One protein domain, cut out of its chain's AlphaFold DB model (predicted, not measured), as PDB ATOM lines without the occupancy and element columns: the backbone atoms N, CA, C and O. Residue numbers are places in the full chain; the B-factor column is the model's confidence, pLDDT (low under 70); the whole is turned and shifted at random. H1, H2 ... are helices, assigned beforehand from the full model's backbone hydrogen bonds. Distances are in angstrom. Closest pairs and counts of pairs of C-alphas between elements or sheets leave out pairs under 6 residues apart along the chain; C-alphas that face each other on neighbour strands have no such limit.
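What this domain is: This is residues 8 to 78 of the 239 residues of an uncharacterized protein of Spirochaetes bacterium GWB1_59_5 (UniProt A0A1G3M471). What is the shape? Helices H2 and H3, roughly end to end, run back along the long helix H1; residues 10 to 15 stick out near its beginning. What makes it? The 71 printed residues include H1, H2 and H3, in order, and no named strand: all helix. It is loose, radius of gyration of the C-alphas 14.4 A, spanning 40 by 26 by 18 A.

Where its parts are: Where is the longest helix? H1, residues 17 to 41, runs 35.9 A from C-alpha 17 (213.630, 321.859, 143.207). What follows? H2, residues 46 to 54, spans 12.1 A; H3, residues 65 to 78, spans 20.1 A, to C-alpha 78 (218.802, 333.602, 142.909).

How they stand to each other: What touches H1? H2 forms a hairpin with it, closest C-alphas Gly 39 and Ile 49, 5.8 A. H3 touches its residues 24 to 35 alone, opposite ways at a shallow tilt of 10 degrees, closest C-alphas Lys 28 and Asn 69, 6.5 A. And backbones? Every O i to N i+4 pair is within hydrogen-bond range in H2 and H3, 20 of 21 in H1.

The domain as a whole: How large? The farthest C-alphas, Asp 12 and Thr 45, are 40.7 A apart. Any cut? The printed part has no cut; residue 11 alone has pLDDT under 70.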
ATOM      1  N   THR A   8     214.762 326.099 134.997       85.50
ATOM      2  CA  THR A   8     215.846 326.205 134.012       85.50
ATOM      3  C   THR A   8     217.176 326.521 134.699       85.50
ATOM      4  O   THR A   8     217.385 327.619 135.216       85.50
ATOM      5  N   VAL A   9     218.099 325.557 134.683       80.06
ATOM      6  CA  VAL A   9     219.433 325.641 135.311       80.06
ATOM      7  C   VAL A   9     220.583 325.552 134.296       80.06
ATOM      8  O   VAL A   9     221.753 325.519 134.669       80.06
ATOM      9  N   GLY A  10     220.267 325.533 133.005       74.38
ATOM     10  CA  GLY A  10     221.220 325.563 131.899       74.38
ATOM     11  C   GLY A  10     220.490 325.633 130.554       74.38
ATOM     12  O   GLY A  10     219.263 325.552 130.556       74.38
ATOM     13  N   PRO A  11     221.219 325.763 129.430       65.94
ATOM     14  CA  PRO A  11     220.631 325.896 128.091       65.94
ATOM     15  C   PRO A  11     219.589 324.816 127.768       65.94
ATOM     16  O   PRO A  11     218.490 325.147 127.342       65.94
ATOM     17  N   ASP A  12     219.889 323.557 128.106       75.94
ATOM     18  CA  ASP A  12     218.997 322.408 127.880       75.94
ATOM     19  C   ASP A  12     218.730 321.609 129.163       75.94
ATOM     20  O   ASP A  12     218.274 320.466 129.132       75.94
ATOM     21  N   LYS A  13     219.045 322.194 130.325       80.75
ATOM     22  CA  LYS A  13     218.936 321.509 131.613       80.75
ATOM     23  C   LYS A  13     217.852 322.146 132.462       80.75
ATOM     24  O   LYS A  13     217.980 323.294 132.895       80.75
ATOM     25  N   LYS A  14     216.820 321.358 132.751       87.19
ATOM     26  CA  LYS A  14     215.785 321.682 133.729       87.19
ATOM     27  C   LYS A  14     215.818 320.656 134.845       87.19
ATOM     28  O   LYS A  14     216.009 319.477 134.571       87.19
ATOM     29  N   LEU A  15     215.679 321.120 136.077       87.56
ATOM     30  CA  LEU A  15     215.658 320.272 137.264       87.56
ATOM     31  C   LEU A  15     214.495 320.680 138.159       87.56
ATOM     32  O   LEU A  15     214.161 321.862 138.250       87.56
ATOM     33  N   LEU A  16     213.911 319.713 138.850       89.94
ATOM     34  CA  LEU A  16     213.011 319.952 139.966       89.94
ATOM     35  C   LEU A  16     213.779 320.550 141.147       89.94
ATOM     36  O   LEU A  16     214.989 320.361 141.310       89.94
ATOM     37  N   LEU A  17     213.050 321.242 142.019       85.19
ATOM     38  CA  LEU A  17     213.630 321.859 143.207       85.19
ATOM     39  C   LEU A  17     214.341 320.831 144.114       85.19
ATOM     40  O   LEU A  17     215.424 321.102 144.630       85.19
ATOM     41  N   GLU A  18     213.774 319.630 144.255       84.25
ATOM     42  CA  GLU A  18     214.355 318.532 145.047       84.25
ATOM     43  C   GLU A  18     215.677 318.017 144.461       84.25
ATOM     44  O   GLU A  18     216.635 317.763 145.198       84.25
ATOM     45  N   GLU A  19     215.766 317.922 143.131       85.12
ATOM     46  CA  GLU A  19     216.984 317.511 142.426       85.12
ATOM     47  C   GLU A  19     218.100 318.546 142.612       85.12
ATOM     48  O   GLU A  19     219.262 318.191 142.825       85.12
ATOM     49  N   ILE A  20     217.749 319.837 142.590       84.00
ATOM     50  CA  ILE A  20     218.696 320.932 142.827       84.00
ATOM     51  C   ILE A  20     219.239 320.876 144.259       84.00
ATOM     52  O   ILE A  20     220.453 320.972 144.453       84.00
ATOM     53  N   PHE A  21     218.373 320.702 145.263       81.12
ATOM     54  CA  PHE A  21     218.814 320.618 146.658       81.12
ATOM     55  C   PHE A  21     219.689 319.392 146.922       81.12
ATOM     56  O   PHE A  21     220.733 319.520 147.566       81.12
ATOM     57  N   SER A  22     219.323 318.239 146.363       81.88
ATOM     58  CA  SER A  22     220.122 317.012 146.469       81.88
ATOM     59  C   SER A  22     221.505 317.189 145.828       81.88
ATOM     60  O   SER A  22     222.528 316.833 146.420       81.88
ATOM     61  N   GLY A  23     221.562 317.825 144.652       80.44
ATOM     62  CA  GLY A  23     222.813 318.104 143.947       80.44
ATOM     63  C   GLY A  23     223.732 319.102 144.661       80.44
ATOM     64  O   GLY A  23     224.953 318.961 144.595       80.44
ATOM     65  N   LEU A  24     223.181 320.093 145.371       77.06
ATOM     66  CA  LEU A  24     223.971 321.094 146.105       77.06
ATOM     67  C   LEU A  24     224.798 320.475 147.241       77.06
ATOM     68  O   LEU A  24     225.967 320.835 147.410       77.06
ATOM     69  N   ALA A  25     224.209 319.556 148.010       72.94
ATOM     70  CA  ALA A  25     224.899 318.885 149.110       72.94
ATOM     71  C   ALA A  25     226.019 317.970 148.588       72.94
ATOM     72  O   ALA A  25     227.174 318.116 148.997       72.94
ATOM     73  N   ALA A  26     225.694 317.112 147.616       78.25
ATOM     74  CA  ALA A  26     226.648 316.188 147.004       78.25
ATOM     75  C   ALA A  26     227.808 316.921 146.308       78.25
ATOM     76  O   ALA A  26     228.970 316.557 146.472       78.25
ATOM     77  N   GLY A  27     227.516 318.003 145.576       78.38
ATOM     78  CA  GLY A  27     228.533 318.770 144.855       78.38
ATOM     79  C   GLY A  27     229.554 319.445 145.775       78.38
ATOM     80  O   GLY A  27     230.744 319.469 145.461       78.38
ATOM     81  N   LYS A  28     229.122 319.961 146.935       77.88
ATOM     82  CA  LYS A  28     230.039 320.566 147.916       77.88
ATOM     83  C   LYS A  28     230.979 319.524 148.520       77.88
ATOM     84  O   LYS A  28     232.169 319.803 148.667       77.88
ATOM     85  N   GLU A  29     230.453 318.353 148.869       78.88
ATOM     86  CA  GLU A  29     231.245 317.250 149.414       78.88
ATOM     87  C   GLU A  29     232.268 316.740 148.393       78.88
ATOM     88  O   GLU A  29     233.456 316.655 148.711       78.88
ATOM     89  N   GLU A  30     231.838 316.485 147.155       85.06
ATOM     90  CA  GLU A  30     232.722 315.993 146.096       85.06
ATOM     91  C   GLU A  30     233.820 317.008 145.758       85.06
ATOM     92  O   GLU A  30     234.974 316.632 145.580       85.06
ATOM     93  N   ALA A  31     233.513 318.308 145.761       82.56
ATOM     94  CA  ALA A  31     234.513 319.348 145.538       82.56
ATOM     95  C   ALA A  31     235.609 319.363 146.624       82.56
ATOM     96  O   ALA A  31     236.787 319.549 146.310       82.56
ATOM     97  N   ILE A  32     235.244 319.150 147.894       84.44
ATOM     98  CA  ILE A  32     236.210 319.059 149.001       84.44
ATOM     99  C   ILE A  32     237.019 317.764 148.883       84.44
ATOM    100  O   ILE A  32     238.249 317.806 148.921       84.44
ATOM    101  N   ARG A  33     236.348 316.619 148.689       85.44
ATOM    102  CA  ARG A  33     237.004 315.313 148.523       85.44
ATOM    103  C   ARG A  33     237.966 315.314 147.341       85.44
ATOM    104  O   ARG A  33     239.086 314.836 147.484       85.44
ATOM    105  N   GLY A  34     237.562 315.876 146.205       86.19
ATOM    106  CA  GLY A  34     238.384 316.005 145.006       86.19
ATOM    107  C   GLY A  34     239.632 316.851 145.244       86.19
ATOM    108  O   GLY A  34     240.731 316.422 144.906       86.19
ATOM    109  N   ALA A  35     239.494 318.009 145.900       85.25
ATOM    110  CA  ALA A  35     240.633 318.874 146.222       85.25
ATOM    111  C   ALA A  35     241.637 318.212 147.183       85.25
ATOM    112  O   ALA A  35     242.845 318.372 147.002       85.25
ATOM    113  N   VAL A  36     241.142 317.454 148.172       87.00
ATOM    114  CA  VAL A  36     241.973 316.682 149.109       87.00
ATOM    115  C   VAL A  36     242.657 315.511 148.404       87.00
ATOM    116  O   VAL A  36     243.864 315.346 148.541       87.00
ATOM    117  N   ARG A  37     241.920 314.723 147.606       86.62
ATOM    118  CA  ARG A  37     242.476 313.604 146.822       86.62
ATOM    119  C   ARG A  37     243.585 314.071 145.887       86.62
ATOM    120  O   ARG A  37     244.632 313.440 145.847       86.62
ATOM    121  N   LEU A  38     243.366 315.180 145.180       86.62
ATOM    122  CA  LEU A  38     244.372 315.762 144.297       86.62
ATOM    123  C   LEU A  38     245.639 316.138 145.074       86.62
ATOM    124  O   LEU A  38     246.731 315.791 144.651       86.62
ATOM    125  N   GLY A  39     245.497 316.768 146.244       85.56
ATOM    126  CA  GLY A  39     246.646 317.124 147.076       85.56
ATOM    127  C   GLY A  39     247.418 315.916 147.604       85.56
ATOM    128  O   GLY A  39     248.643 315.939 147.631       85.56
ATOM    129  N   ILE A  40     246.720 314.829 147.949       84.19
ATOM    130  CA  ILE A  40     247.363 313.561 148.327       84.19
ATOM    131  C   ILE A  40     248.169 312.990 147.150       84.19
ATOM    132  O   ILE A  40     249.310 312.579 147.341       84.19
ATOM    133  N   VAL A  41     247.596 312.978 145.942       91.62
ATOM    134  CA  VAL A  41     248.256 312.460 144.728       91.62
ATOM    135  C   VAL A  41     249.474 313.301 144.340       91.62
ATOM    136  O   VAL A  41     250.486 312.753 143.915       91.62
ATOM    137  N   GLU A  42     249.396 314.619 144.507       91.94
ATOM    138  CA  GLU A  42     250.469 315.562 144.172       91.94
ATOM    139  C   GLU A  42     251.537 315.699 145.274       91.94
ATOM    140  O   GLU A  42     252.518 316.415 145.088       91.94
ATOM    141  N   GLY A  43     251.377 315.018 146.416       87.00
ATOM    142  CA  GLY A  43     252.307 315.121 147.546       87.00
ATOM    143  C   GLY A  43     252.288 316.493 148.230       87.00
ATOM    144  O   GLY A  43     253.299 316.934 148.777       87.00
ATOM    145  N   GLU A  44     251.154 317.192 148.182       93.00
ATOM    146  CA  GLU A  44     250.993 318.514 148.780       93.00
ATOM    147  C   GLU A  44     251.016 318.471 150.312       93.00
ATOM    148  O   GLU A  44     250.524 317.542 150.955       93.00
ATOM    149  N   THR A  45     251.521 319.546 150.922       89.50
ATOM    150  CA  THR A  45     251.376 319.747 152.367       89.50
ATOM    151  C   THR A  45     249.927 320.068 152.727       89.50
ATOM    152  O   THR A  45     249.168 320.614 151.921       89.50
ATOM    153  N   VAL A  46     249.552 319.816 153.983       82.12
ATOM    154  CA  VAL A  46     248.225 320.181 154.509       82.12
ATOM    155  C   VAL A  46     247.916 321.663 154.254       82.12
ATOM    156  O   VAL A  46     246.818 321.985 153.807       82.12
ATOM    157  N   ASP A  47     248.891 322.558 154.435       88.31
ATOM    158  CA  ASP A  47     248.721 323.996 154.191       88.31
ATOM    159  C   ASP A  47     248.426 324.336 152.724       88.31
ATOM    160  O   ASP A  47     247.658 325.262 152.447       88.31
ATOM    161  N   ALA A  48     249.012 323.606 151.772       87.25
ATOM    162  CA  ALA A  48     248.736 323.788 150.347       87.25
ATOM    163  C   ALA A  48     247.308 323.334 149.994       87.25
ATOM    164  O   ALA A  48     246.574 324.079 149.336       87.25
ATOM    165  N   ILE A  49     246.865 322.196 150.540       81.94
ATOM    166  CA  ILE A  49     245.491 321.694 150.383       81.94
ATOM    167  C   ILE A  49     244.484 322.673 151.007       81.94
ATOM    168  O   ILE A  49     243.484 323.036 150.382       81.94
ATOM    169  N   VAL A  50     244.756 323.168 152.219       84.56
ATOM    170  CA  VAL A  50     243.915 324.166 152.900       84.56
ATOM    171  C   VAL A  50     243.843 325.463 152.090       84.56
ATOM    172  O   VAL A  50     242.756 326.013 151.905       84.56
ATOM    173  N   ARG A  51     244.967 325.932 151.536       89.50
ATOM    174  CA  ARG A  51     245.014 327.118 150.668       89.50
ATOM    175  C   ARG A  51     244.210 326.931 149.380       89.50
ATOM    176  O   ARG A  51     243.551 327.872 148.952       89.50
ATOM    177  N   ARG A  52     244.191 325.734 148.788       88.75
ATOM    178  CA  ARG A  52     243.335 325.397 147.634       88.75
ATOM    179  C   ARG A  52     241.846 325.426 147.994       88.75
ATOM    180  O   ARG A  52     241.019 325.891 147.207       88.75
ATOM    181  N   LEU A  53     241.494 324.943 149.183       86.31
ATOM    182  CA  LEU A  53     240.111 324.919 149.660       86.31
ATOM    183  C   LEU A  53     239.585 326.327 149.973       86.31
ATOM    184  O   LEU A  53     238.517 326.702 149.482       86.31
ATOM    185  N   ILE A  54     240.332 327.100 150.765       88.12
ATOM    186  CA  ILE A  54     239.914 328.415 151.283       88.12
ATOM    187  C   ILE A  54     240.211 329.540 150.285       88.12
ATOM    188  O   ILE A  54     239.450 330.498 150.193       88.12
ATOM    189  N   GLY A  55     241.288 329.420 149.512       89.44
ATOM    190  CA  GLY A  55     241.802 330.468 148.637       89.44
ATOM    191  C   GLY A  55     242.983 331.223 149.247       89.44
ATOM    192  O   GLY A  55     243.445 330.952 150.360       89.44
ATOM    193  N   THR A  56     243.490 332.198 148.501       90.50
ATOM    194  CA  THR A  56     244.685 332.965 148.855       90.50
ATOM    195  C   THR A  56     244.343 334.395 149.247       90.50
ATOM    196  O   THR A  56     243.477 335.039 148.657       90.50
ATOM    197  N   ARG A  57     245.088 334.955 150.208       89.25
ATOM    198  CA  ARG A  57     244.943 336.372 150.582       89.25
ATOM    199  C   ARG A  57     245.199 337.305 149.394       89.25
ATOM    200  O   ARG A  57     244.490 338.297 149.257       89.25
ATOM    201  N   ALA A  58     246.162 336.966 148.533       91.88
ATOM    202  CA  ALA A  58     246.475 337.724 147.320       91.88
ATOM    203  C   ALA A  58     245.239 337.906 146.422       91.88
ATOM    204  O   ALA A  58     244.978 339.009 145.948       91.88
ATOM    205  N   ASN A  59     244.412 336.864 146.297       87.62
ATOM    206  CA  ASN A  59     243.162 336.892 145.536       87.62
ATOM    207  C   ASN A  59     241.925 337.180 146.402       87.62
ATOM    208  O   ASN A  59     240.797 336.887 145.994       87.62
ATOM    209  N   ARG A  60     242.109 337.726 147.613       89.19
ATOM    210  CA  ARG A  60     241.031 337.987 148.587       89.19
ATOM    211  C   ARG A  60     240.142 336.754 148.829       89.19
ATOM    212  O   ARG A  60     238.934 336.891 148.995       89.19
ATOM    213  N   TYR A  61     240.742 335.564 148.803       86.88
ATOM    214  CA  TYR A  61     240.117 334.248 148.981       86.88
ATOM    215  C   TYR A  61     239.099 333.847 147.900       86.88
ATOM    216  O   TYR A  61     238.418 332.836 148.018       86.88
ATOM    217  N   THR A  62     239.009 334.594 146.797       85.25
ATOM    218  CA  THR A  62     238.007 334.363 145.738       85.25
ATOM    219  C   THR A  62     238.347 333.219 144.770       85.25
ATOM    220  O   THR A  62     237.538 332.876 143.895       85.25
ATOM    221  N   ASP A  63     239.534 332.634 144.921       85.00
ATOM    222  CA  ASP A  63     240.115 331.546 144.133       85.00
ATOM    223  C   ASP A  63     239.910 330.155 144.757       85.00
ATOM    224  O   ASP A  63     240.084 329.148 144.065       85.00
ATOM    225  N   GLY A  64     239.471 330.091 146.019       86.25
ATOM    226  CA  GLY A  64     239.228 328.843 146.738       86.25
ATOM    227  C   GLY A  64     238.058 328.024 146.187       86.25
ATOM    228  O   GLY A  64     237.067 328.559 145.673       86.25
ATOM    229  N   VAL A  65     238.140 326.700 146.343       84.94
ATOM    230  CA  VAL A  65     237.047 325.765 146.011       84.94
ATOM    231  C   VAL A  65     235.764 326.119 146.772       84.94
ATOM    232  O   VAL A  65     234.674 326.092 146.198       84.94
ATOM    233  N   LEU A  66     235.878 326.523 148.041       82.56
ATOM    234  CA  LEU A  66     234.724 326.894 148.864       82.56
ATOM    235  C   LEU A  66     234.032 328.173 148.368       82.56
ATOM    236  O   LEU A  66     232.802 328.214 148.332       82.56
ATOM    237  N   GLU A  67     234.779 329.181 147.909       84.69
ATOM    238  CA  GLU A  67     234.181 330.387 147.318       84.69
ATOM    239  C   GLU A  67     233.554 330.114 145.946       84.69
ATOM    240  O   GLU A  67     232.495 330.663 145.630       84.69
ATOM    241  N   LYS A  68     234.140 329.225 145.130       78.12
ATOM    242  CA  LYS A  68     233.495 328.755 143.890       78.12
ATOM    243  C   LYS A  68     232.145 328.104 144.195       78.12
ATOM    244  O   LYS A  68     231.151 328.473 143.566       78.12
ATOM    245  N   ASN A  69     232.096 327.235 145.205       79.94
ATOM    246  CA  ASN A  69     230.852 326.635 145.684       79.94
ATOM    247  C   ASN A  69     229.864 327.702 146.166       79.94
ATOM    248  O   ASN A  69     228.727 327.712 145.708       79.94
ATOM    249  N   ARG A  70     230.293 328.667 146.991       81.50
ATOM    250  CA  ARG A  70     229.438 329.772 147.455       81.50
ATOM    251  C   ARG A  70     228.849 330.585 146.299       81.50
ATOM    252  O   ARG A  70     227.649 330.862 146.303       81.50
ATOM    253  N   ARG A  71     229.657 330.968 145.300       81.00
ATOM    254  CA  ARG A  71     229.179 331.699 144.109       81.00
ATOM    255  C   ARG A  71     228.163 330.879 143.314       81.00
ATOM    256  O   ARG A  71     227.147 331.438 142.899       81.00
ATOM    257  N   GLY A  72     228.420 329.582 143.136       80.88
ATOM    258  CA  GLY A  72     227.496 328.643 142.494       80.88
ATOM    259  C   GLY A  72     226.172 328.527 143.252       80.88
ATOM    260  O   GLY A  72     225.111 328.733 142.666       80.88
ATOM    261  N   THR A  73     226.223 328.316 144.569       76.50
ATOM    262  CA  THR A  73     225.040 328.286 145.439       76.50
ATOM    263  C   THR A  73     224.249 329.586 145.344       76.50
ATOM    264  O   THR A  73     223.040 329.546 145.153       76.50
ATOM    265  N   ALA A  74     224.905 330.748 145.405       82.06
ATOM    266  CA  ALA A  74     224.221 332.035 145.297       82.06
ATOM    267  C   ALA A  74     223.524 332.219 143.936       82.06
ATOM    268  O   ALA A  74     222.448 332.814 143.874       82.06
ATOM    269  N   ALA A  75     224.120 331.713 142.854       83.44
ATOM    270  CA  ALA A  75     223.508 331.741 141.530       83.44
ATOM    271  C   ALA A  75     222.257 330.856 141.450       83.44
ATOM    272  O   ALA A  75     221.226 331.279 140.923       83.44
ATOM    273  N   ILE A  76     222.328 329.658 142.031       81.38
ATOM    274  CA  ILE A  76     221.200 328.728 142.116       81.38
ATOM    275  C   ILE A  76     220.082 329.317 142.981       81.38
ATOM    276  O   ILE A  76     218.948 329.385 142.524       81.38
ATOM    277  N   VAL A  77     220.395 329.836 144.171       79.62
ATOM    278  CA  VAL A  77     219.413 330.466 145.069       79.62
ATOM    279  C   VAL A  77     218.693 331.624 144.379       79.62
ATOM    280  O   VAL A  77     217.467 331.677 144.406       79.62
ATOM    281  N   ARG A  78     219.422 332.520 143.696       83.50
ATOM    282  CA  ARG A  78     218.802 333.602 142.909       83.50
ATOM    283  C   ARG A  78     217.864 333.071 141.828       83.50
ATOM    284  O   ARG A  78     216.804 333.646 141.615       83.50
TER     285      ARG A  78